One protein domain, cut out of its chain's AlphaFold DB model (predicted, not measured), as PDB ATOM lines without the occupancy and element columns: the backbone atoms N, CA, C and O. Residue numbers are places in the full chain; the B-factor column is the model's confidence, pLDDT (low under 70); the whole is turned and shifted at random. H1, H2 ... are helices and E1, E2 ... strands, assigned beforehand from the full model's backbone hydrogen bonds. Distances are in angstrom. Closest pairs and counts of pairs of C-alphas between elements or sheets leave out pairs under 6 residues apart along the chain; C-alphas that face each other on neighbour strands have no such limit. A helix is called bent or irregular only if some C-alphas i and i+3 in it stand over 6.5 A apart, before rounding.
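Overview. This is residues 16 to 78 of the 177 residues of the protein "CotH protein" of Stieleria neptunia (UniProt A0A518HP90). A long, bent hairpin of E2 and E3 reaches out at its loop; at the other end H1 covers one face and short E1 runs beside E3, with H2 off the sheet. The 63 residues, mixed class, run E1, H1, E2, E3, H2; the strongly twisted antiparallel sheet, order E1 - E3 - E2, and H1 make two layers. The whole is loose, radius of gyration of the C-alphas 14.5 A, spans 46 by 31 by 13 A.

Arrangement. Start at E1, residues 16 to 18, antiparallel to E3, residues 61 to 70: N 18 and O 67 are 2.9 A apart, within hydrogen-bond range. H1, residues 28 to 38, is on the sheet at a height of 9.9 A and runs along the strands; its closest C-alpha pair with E2, residues 46 to 53, is Arg 30 and Thr 46, 5.8 A. E1, H1 and E2 form a split strand-helix-strand unit, two strands of one sheet that are not neighbours, with H1 between them along the chain and E3 between them in the sheet; its crossover is right-handed. In the hairpin E2 and E3, N 49 and O 66 are 2.9 A apart, within hydrogen-bond range; E2 bends by 54 degrees at residue 50, E3 by 65 degrees at residue 64. H2, residues 74 to 78, is not on the sheet. Every O i to N i+4 pair is within hydrogen-bond range in H1 and H2.

Along the chain. Find C-alpha 16 at (5.237, -47.197, -25.232), where E1 begins. H1 is 15.2 A long, E2 20.8 A, E3 24.5 A; H2 ends at C-alpha 78, (-10.360, -47.180, -14.194).

Size, cuts and confidence. The C-alphas farthest apart, Leu 39 and Lys 57, are 47.7 A apart. The printed part has no cut and no long link; no printed residue is under 70 in pLDDT.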
ATOM      1  N   TRP A  16       4.546 -47.505 -23.985       80.88
ATOM      2  CA  TRP A  16       5.237 -47.197 -25.232       80.88
ATOM      3  C   TRP A  16       6.539 -46.453 -24.935       80.88
ATOM      4  O   TRP A  16       6.556 -45.500 -24.154       80.88
ATOM      5  N   LEU A  17       7.641 -46.903 -25.538       89.19
ATOM      6  CA  LEU A  17       8.953 -46.268 -25.425       89.19
ATOM      7  C   LEU A  17       9.182 -45.362 -26.628       89.19
ATOM      8  O   LEU A  17       9.282 -45.845 -27.754       89.19
ATOM      9  N   HIS A  18       9.321 -44.064 -26.382       90.50
ATOM     10  CA  HIS A  18       9.521 -43.081 -27.436       90.50
ATOM     11  C   HIS A  18      10.876 -42.376 -27.292       90.50
ATOM     12  O   HIS A  18      11.244 -41.917 -26.208       90.50
ATOM     13  N   THR A  19      11.626 -42.282 -28.393       91.25
ATOM     14  CA  THR A  19      12.942 -41.610 -28.435       91.25
ATOM     15  C   THR A  19      12.828 -40.092 -28.403       91.25
ATOM     16  O   THR A  19      13.810 -39.415 -28.124       91.25
ATOM     17  N   MET A  20      11.643 -39.547 -28.705       90.75
ATOM     18  CA  MET A  20      11.415 -38.105 -28.837       90.75
ATOM     19  C   MET A  20      12.370 -37.449 -29.851       90.75
ATOM     20  O   MET A  20      12.758 -36.303 -29.674       90.75
ATOM     21  N   GLN A  21      12.746 -38.154 -30.928       89.81
ATOM     22  CA  GLN A  21      13.835 -37.742 -31.832       89.81
ATOM     23  C   GLN A  21      13.703 -36.329 -32.438       89.81
ATOM     24  O   GLN A  21      14.709 -35.708 -32.768       89.81
ATOM     25  N   PHE A  22      12.478 -35.809 -32.579       89.06
ATOM     26  CA  PHE A  22      12.211 -34.464 -33.105       89.06
ATOM     27  C   PHE A  22      11.983 -33.408 -32.013       89.06
ATOM     28  O   PHE A  22      11.803 -32.227 -32.311       89.06
ATOM     29  N   ASP A  23      12.028 -33.802 -30.742       92.56
ATOM     30  CA  ASP A  23      11.963 -32.910 -29.597       92.56
ATOM     31  C   ASP A  23      13.318 -32.851 -28.886       92.56
ATOM     32  O   ASP A  23      13.602 -33.623 -27.975       92.56
ATOM     33  N   GLN A  24      14.129 -31.859 -29.259       92.56
ATOM     34  CA  GLN A  24      15.448 -31.608 -28.665       92.56
ATOM     35  C   GLN A  24      15.427 -31.428 -27.139       92.56
ATOM     36  O   GLN A  24      16.458 -31.591 -26.493       92.56
ATOM     37  N   THR A  25      14.277 -31.074 -26.560       94.25
ATOM     38  CA  THR A  25      14.142 -30.914 -25.109       94.25
ATOM     39  C   THR A  25      13.790 -32.220 -24.405       94.25
ATOM     40  O   THR A  25      14.029 -32.339 -23.209       94.25
ATOM     41  N   MET A  26      13.206 -33.188 -25.120       93.00
ATOM     42  CA  MET A  26      12.542 -34.375 -24.564       93.00
ATOM     43  C   MET A  26      11.469 -34.057 -23.505       93.00
ATOM     44  O   MET A  26      11.113 -34.921 -22.700       93.00
ATOM     45  N   LEU A  27      10.970 -32.818 -23.459       93.62
ATOM     46  CA  LEU A  27      10.034 -32.339 -22.444       93.62
ATOM     47  C   LEU A  27       8.652 -32.023 -23.007       93.62
ATOM     48  O   LEU A  27       7.717 -31.945 -22.211       93.62
ATOM     49  N   ARG A  28       8.491 -31.851 -24.326       93.38
ATOM     50  CA  ARG A  28       7.221 -31.389 -24.908       93.38
ATOM     51  C   ARG A  28       6.071 -32.323 -24.563       93.38
ATOM     52  O   ARG A  28       5.059 -31.843 -24.075       93.38
ATOM     53  N   GLU A  29       6.256 -33.635 -24.706       91.56
ATOM     54  CA  GLU A  29       5.212 -34.611 -24.365       91.56
ATOM     55  C   GLU A  29       4.813 -34.512 -22.892       91.56
ATOM     56  O   GLU A  29       3.641 -34.393 -22.560       91.56
ATOM     57  N   ARG A  30       5.798 -34.453 -21.992       92.31
ATOM     58  CA  ARG A  30       5.552 -34.381 -20.549       92.31
ATOM     59  C   ARG A  30       4.867 -33.081 -20.128       92.31
ATOM     60  O   ARG A  30       3.978 -33.114 -19.278       92.31
ATOM     61  N   ILE A  31       5.284 -31.949 -20.696       94.69
ATOM     62  CA  ILE A  31       4.649 -30.648 -20.454       94.69
ATOM     63  C   ILE A  31       3.214 -30.680 -20.982       94.69
ATOM     64  O   ILE A  31       2.301 -30.290 -20.258       94.69
ATOM     65  N   THR A  32       2.996 -31.217 -22.183       93.75
ATOM     66  CA  THR A  32       1.661 -31.366 -22.768       93.75
ATOM     67  C   THR A  32       0.764 -32.247 -21.905       93.75
ATOM     68  O   THR A  32      -0.321 -31.802 -21.541       93.75
ATOM     69  N   SER A  33       1.214 -33.433 -21.474       93.62
ATOM     70  CA  SER A  33       0.424 -34.277 -20.565       93.62
ATOM     71  C   SER A  33       0.068 -33.540 -19.271       93.62
ATOM     72  O   SER A  33      -1.033 -33.698 -18.752       93.62
ATOM     73  N   HIS A  34       0.974 -32.705 -18.750       94.75
ATOM     74  CA  HIS A  34       0.698 -31.913 -17.554       94.75
ATOM     75  C   HIS A  34      -0.360 -30.826 -17.796       94.75
ATOM     76  O   HIS A  34      -1.246 -30.663 -16.963       94.75
ATOM     77  N   VAL A  35      -0.317 -30.136 -18.943       95.94
ATOM     78  CA  VAL A  35      -1.345 -29.152 -19.328       95.94
ATOM     79  C   VAL A  35      -2.716 -29.821 -19.447       95.94
ATOM     80  O   VAL A  35      -3.677 -29.346 -18.846       95.94
ATOM     81  N   PHE A  36      -2.806 -30.955 -20.147       95.31
ATOM     82  CA  PHE A  36      -4.055 -31.715 -20.280       95.31
ATOM     83  C   PHE A  36      -4.602 -32.157 -18.918       95.31
ATOM     84  O   PHE A  36      -5.772 -31.930 -18.624       95.31
ATOM     85  N   ALA A  37      -3.742 -32.711 -18.060       95.06
ATOM     86  CA  ALA A  37      -4.139 -33.121 -16.718       95.06
ATOM     87  C   ALA A  37      -4.593 -31.932 -15.854       95.06
ATOM     88  O   ALA A  37      -5.524 -32.079 -15.073       95.06
ATOM     89  N   SER A  38      -3.973 -30.753 -16.001       96.88
ATOM     90  CA  SER A  38      -4.368 -29.544 -15.261       96.88
ATOM     91  C   SER A  38      -5.729 -28.973 -15.680       96.88
ATOM     92  O   SER A  38      -6.289 -28.151 -14.963       96.88
ATOM     93  N   LEU A  39      -6.247 -29.414 -16.830       96.44
ATOM     94  CA  LEU A  39      -7.579 -29.093 -17.346       96.44
ATOM     95  C   LEU A  39      -8.566 -30.261 -17.163       96.44
ATOM     96  O   LEU A  39      -9.612 -30.274 -17.805       96.44
ATOM     97  N   ASP A  40      -8.233 -31.247 -16.322       95.06
ATOM     98  CA  ASP A  40      -9.004 -32.476 -16.076       95.06
ATOM     99  C   ASP A  40      -9.311 -33.300 -17.339       95.06
ATOM    100  O   ASP A  40     -10.312 -34.012 -17.410       95.06
ATOM    101  N   VAL A  41      -8.449 -33.232 -18.355       94.56
ATOM    102  CA  VAL A  41      -8.577 -34.080 -19.543       94.56
ATOM    103  C   VAL A  41      -7.879 -35.411 -19.283       94.56
ATOM    104  O   VAL A  41      -6.707 -35.444 -18.893       94.56
ATOM    105  N   ALA A  42      -8.577 -36.520 -19.540       93.81
ATOM    106  CA  ALA A  42      -7.991 -37.854 -19.457       93.81
ATOM    107  C   ALA A  42      -6.777 -37.958 -20.398       93.81
ATOM    108  O   ALA A  42      -6.894 -37.858 -21.618       93.81
ATOM    109  N   VAL A  43      -5.596 -38.160 -19.818       93.25
ATOM    110  CA  VAL A  43      -4.322 -38.175 -20.545       93.25
ATOM    111  C   VAL A  43      -3.372 -39.206 -19.952       93.25
ATOM    112  O   VAL A  43      -3.411 -39.503 -18.748       93.25
ATOM    113  N   THR A  44      -2.546 -39.800 -20.809       92.31
ATOM    114  CA  THR A  44      -1.538 -40.783 -20.414       92.31
ATOM    115  C   THR A  44      -0.482 -40.130 -19.528       92.31
ATOM    116  O   THR A  44      -0.055 -38.991 -19.735       92.31
ATOM    117  N   ARG A  45      -0.056 -40.851 -18.490       92.81
ATOM    118  CA  ARG A  45       1.087 -40.439 -17.672       92.81
ATOM    119  C   ARG A  45       2.382 -40.674 -18.436       92.81
ATOM    120  O   ARG A  45       2.511 -41.656 -19.166       92.81
ATOM    121  N   THR A  46       3.362 -39.809 -18.201       93.62
ATOM    122  CA  THR A  46       4.672 -39.886 -18.847       93.62
ATOM    123  C   THR A  46       5.807 -39.883 -17.831       93.62
ATOM    124  O   THR A  46       5.716 -39.269 -16.763       93.62
ATOM    125  N   ALA A  47       6.889 -40.588 -18.154       93.38
ATOM    126  CA  ALA A  47       8.104 -40.626 -17.345       93.38
ATOM    127  C   ALA A  47       9.347 -40.763 -18.228       93.38
ATOM    128  O   ALA A  47       9.288 -41.358 -19.298       93.38
ATOM    129  N   HIS A  48      10.489 -40.256 -17.770       94.00
ATOM    130  CA  HIS A  48      11.773 -40.494 -18.429       94.00
ATOM    131  C   HIS A  48      12.419 -41.777 -17.909       94.00
ATOM    132  O   HIS A  48      12.353 -42.060 -16.711       94.00
ATOM    133  N   ALA A  49      13.075 -42.523 -18.793       93.44
ATOM    134  CA  ALA A  49      13.835 -43.713 -18.429       93.44
ATOM    135  C   ALA A  49      15.113 -43.850 -19.256       93.44
ATOM    136  O   ALA A  49      15.113 -43.657 -20.468       93.44
ATOM    137  N   GLU A  50      16.198 -44.227 -18.590       94.69
ATOM    138  CA  GLU A  50      17.426 -44.678 -19.241       94.69
ATOM    139  C   GLU A  50      17.255 -46.140 -19.660       94.69
ATOM    140  O   GLU A  50      16.901 -46.992 -18.838       94.69
ATOM    141  N   LEU A  51      17.497 -46.434 -20.936       93.12
ATOM    142  CA  LEU A  51      17.361 -47.777 -21.482       93.12
ATOM    143  C   LEU A  51      18.737 -48.369 -21.781       93.12
ATOM    144  O   LEU A  51      19.562 -47.759 -22.460       93.12
ATOM    145  N   SER A  52      18.947 -49.601 -21.320       94.50
ATOM    146  CA  SER A  52      20.083 -50.431 -21.713       94.50
ATOM    147  C   SER A  52      19.583 -51.740 -22.314       94.50
ATOM    148  O   SER A  52      18.809 -52.460 -21.679       94.50
ATOM    149  N   LEU A  53      20.031 -52.062 -23.526       93.00
ATOM    150  CA  LEU A  53      19.617 -53.245 -24.271       93.00
ATOM    151  C   LEU A  53      20.689 -54.332 -24.197       93.00
ATOM    152  O   LEU A  53      21.876 -54.076 -24.375       93.00
ATOM    153  N   LYS A  54      20.271 -55.579 -23.966       94.25
ATOM    154  CA  LYS A  54      21.147 -56.752 -24.033       94.25
ATOM    155  C   LYS A  54      20.713 -57.655 -25.179       94.25
ATOM    156  O   LYS A  54      19.613 -58.200 -25.141       94.25
ATOM    157  N   VAL A  55      21.612 -57.887 -26.134       93.31
ATOM    158  CA  VAL A  55      21.390 -58.823 -27.244       93.31
ATOM    159  C   VAL A  55      22.201 -60.102 -27.010       93.31
ATOM    160  O   VAL A  55      23.427 -60.094 -26.887       93.31
ATOM    161  N   GLY A  56      21.506 -61.236 -26.893       93.19
ATOM    162  CA  GLY A  56      22.124 -62.539 -26.639       93.19
ATOM    163  C   GLY A  56      22.885 -62.603 -25.308       93.19
ATOM    164  O   GLY A  56      22.370 -62.254 -24.244       93.19
ATOM    165  N   LYS A  57      24.127 -63.096 -25.351       93.00
ATOM    166  CA  LYS A  57      24.982 -63.266 -24.160       93.00
ATOM    167  C   LYS A  57      25.845 -62.038 -23.837       93.00
ATOM    168  O   LYS A  57      26.617 -62.093 -22.883       93.00
ATOM    169  N   GLN A  58      25.715 -60.948 -24.593       91.44
ATOM    170  CA  GLN A  58      26.514 -59.736 -24.407       91.44
ATOM    171  C   GLN A  58      26.162 -59.010 -23.094       91.44
ATOM    172  O   GLN A  58      25.170 -59.327 -22.427       91.44
ATOM    173  N   LYS A  59      26.996 -58.051 -22.683       93.75
ATOM    174  CA  LYS A  59      26.636 -57.134 -21.593       93.75
ATOM    175  C   LYS A  59      25.554 -56.161 -22.093       93.75
ATOM    176  O   LYS A  59      25.551 -55.868 -23.283       93.75
ATOM    177  N   PRO A  60      24.639 -55.685 -21.227       95.56
ATOM    178  CA  PRO A  60      23.717 -54.621 -21.607       95.56
ATOM    179  C   PRO A  60      24.488 -53.371 -22.039       95.56
ATOM    180  O   PRO A  60      25.401 -52.945 -21.330       95.56
ATOM    181  N   GLU A  61      24.108 -52.799 -23.172       95.69
ATOM    182  CA  GLU A  61      24.640 -51.549 -23.705       95.69
ATOM    183  C   GLU A  61      23.608 -50.439 -23.514       95.69
ATOM    184  O   GLU A  61      22.420 -50.656 -23.748       95.69
ATOM    185  N   PHE A  62      24.047 -49.266 -23.064       95.31
ATOM    186  CA  PHE A  62      23.175 -48.103 -22.931       95.31
ATOM    187  C   PHE A  62      22.772 -47.591 -24.317       95.31
ATOM    188  O   PHE A  62      23.637 -47.274 -25.129       95.31
ATOM    189  N   VAL A  63      21.467 -47.496 -24.571       93.75
ATOM    190  CA  VAL A  63      20.915 -47.092 -25.875       93.75
ATOM    191  C   VAL A  63      20.250 -45.714 -25.850       93.75
ATOM    192  O   VAL A  63      19.890 -45.200 -26.904       93.75
ATOM    193  N   GLY A  64      20.118 -45.089 -24.676       92.69
ATOM    194  CA  GLY A  64      19.706 -43.690 -24.563       92.69
ATOM    195  C   GLY A  64      18.664 -43.407 -23.484       92.69
ATOM    196  O   GLY A  64      18.246 -44.285 -22.725       92.69
ATOM    197  N   LEU A  65      18.246 -42.142 -23.439       93.06
ATOM    198  CA  LEU A  65      17.110 -41.668 -22.656       93.06
ATOM    199  C   LEU A  65      15.837 -41.781 -23.502       93.06
ATOM    200  O   LEU A  65      15.820 -41.372 -24.660       93.06
ATOM    201  N   TYR A  66      14.773 -42.311 -22.914       94.25
ATOM    202  CA  TYR A  66      13.468 -42.487 -23.544       94.25
ATOM    203  C   TYR A  66      12.383 -41.810 -22.709       94.25
ATOM    204  O   TYR A  66      12.526 -41.633 -21.496       94.25
ATOM    205  N   THR A  67      11.275 -41.468 -23.363       93.81
ATOM    206  CA  THR A  67      10.013 -41.136 -22.694       93.81
ATOM    207  C   THR A  67       9.111 -42.365 -22.723       93.81
ATOM    208  O   THR A  67       8.846 -42.915 -23.787       93.81
ATOM    209  N   ILE A  68       8.675 -42.813 -21.550       93.44
ATOM    210  CA  ILE A  68       7.672 -43.861 -21.366       93.44
ATOM    211  C   ILE A  68       6.301 -43.196 -21.346       93.44
ATOM    212  O   ILE A  68       6.094 -42.263 -20.565       93.44
ATOM    213  N   LEU A  69       5.371 -43.718 -22.141       91.69
ATOM    214  CA  LEU A  69       3.955 -43.373 -22.089       91.69
ATOM    215  C   LEU A  69       3.164 -44.520 -21.445       91.69
ATOM    216  O   LEU A  69       3.369 -45.690 -21.779       91.69
ATOM    217  N   GLU A  70       2.265 -44.184 -20.521       92.44
ATOM    218  CA  GLU A  70       1.273 -45.111 -19.961       92.44
ATOM    219  C   GLU A  70       0.434 -45.741 -21.083       92.44
ATOM    220  O   GLU A  70      -0.052 -45.037 -21.966       92.44
ATOM    221  N   ALA A  71       0.237 -47.061 -21.040       90.81
ATOM    222  CA  ALA A  71      -0.685 -47.726 -21.950       90.81
ATOM    223  C   ALA A  71      -2.143 -47.337 -21.651       90.81
ATOM    224  O   ALA A  71      -2.560 -47.258 -20.495       90.81
ATOM    225  N   VAL A  72      -2.942 -47.152 -22.702       90.06
ATOM    226  CA  VAL A  72      -4.389 -46.927 -22.591       90.06
ATOM    227  C   VAL A  72      -5.087 -48.278 -22.379       90.06
ATOM    228  O   VAL A  72      -5.635 -48.875 -23.304       90.06
ATOM    229  N   ASP A  73      -5.000 -48.796 -21.154       89.75
ATOM    230  CA  ASP A  73      -5.514 -50.106 -20.747       89.75
ATOM    231  C   ASP A  73      -6.561 -50.016 -19.617       89.75
ATOM    232  O   ASP A  73      -7.016 -48.938 -19.237       89.75
ATOM    233  N   ALA A  74      -6.947 -51.160 -19.043       91.81
ATOM    234  CA  ALA A  74      -7.902 -51.237 -17.937       91.81
ATOM    235  C   ALA A  74      -7.538 -50.352 -16.724       91.81
ATOM    236  O   ALA A  74      -8.439 -49.829 -16.059       91.81
ATOM    237  N   THR A  75      -6.244 -50.163 -16.447       93.50
ATOM    238  CA  THR A  75      -5.756 -49.307 -15.357       93.50
ATOM    239  C   THR A  75      -5.975 -47.840 -15.700       93.50
ATOM    240  O   THR A  75      -6.487 -47.086 -14.869       93.50
ATOM    241  N   PHE A  76      -5.637 -47.441 -16.930       93.81
ATOM    242  CA  PHE A  76      -5.911 -46.093 -17.425       93.81
ATOM    243  C   PHE A  76      -7.413 -45.785 -17.385       93.81
ATOM    244  O   PHE A  76      -7.811 -44.745 -16.861       93.81
ATOM    245  N   LEU A  77      -8.251 -46.697 -17.884       94.94
ATOM    246  CA  LEU A  77      -9.701 -46.503 -17.915       94.94
ATOM    247  C   LEU A  77     -10.271 -46.352 -16.503       94.94
ATOM    248  O   LEU A  77     -10.957 -45.372 -16.221       94.94
ATOM    249  N   SER A  78      -9.901 -47.249 -15.585       95.69
ATOM    250  CA  SER A  78     -10.360 -47.180 -14.194       95.69
ATOM    251  C   SER A  78      -9.921 -45.894 -13.492       95.69
ATOM    252  O   SER A  78     -10.715 -45.317 -12.753       95.69
TER     253      SER A  78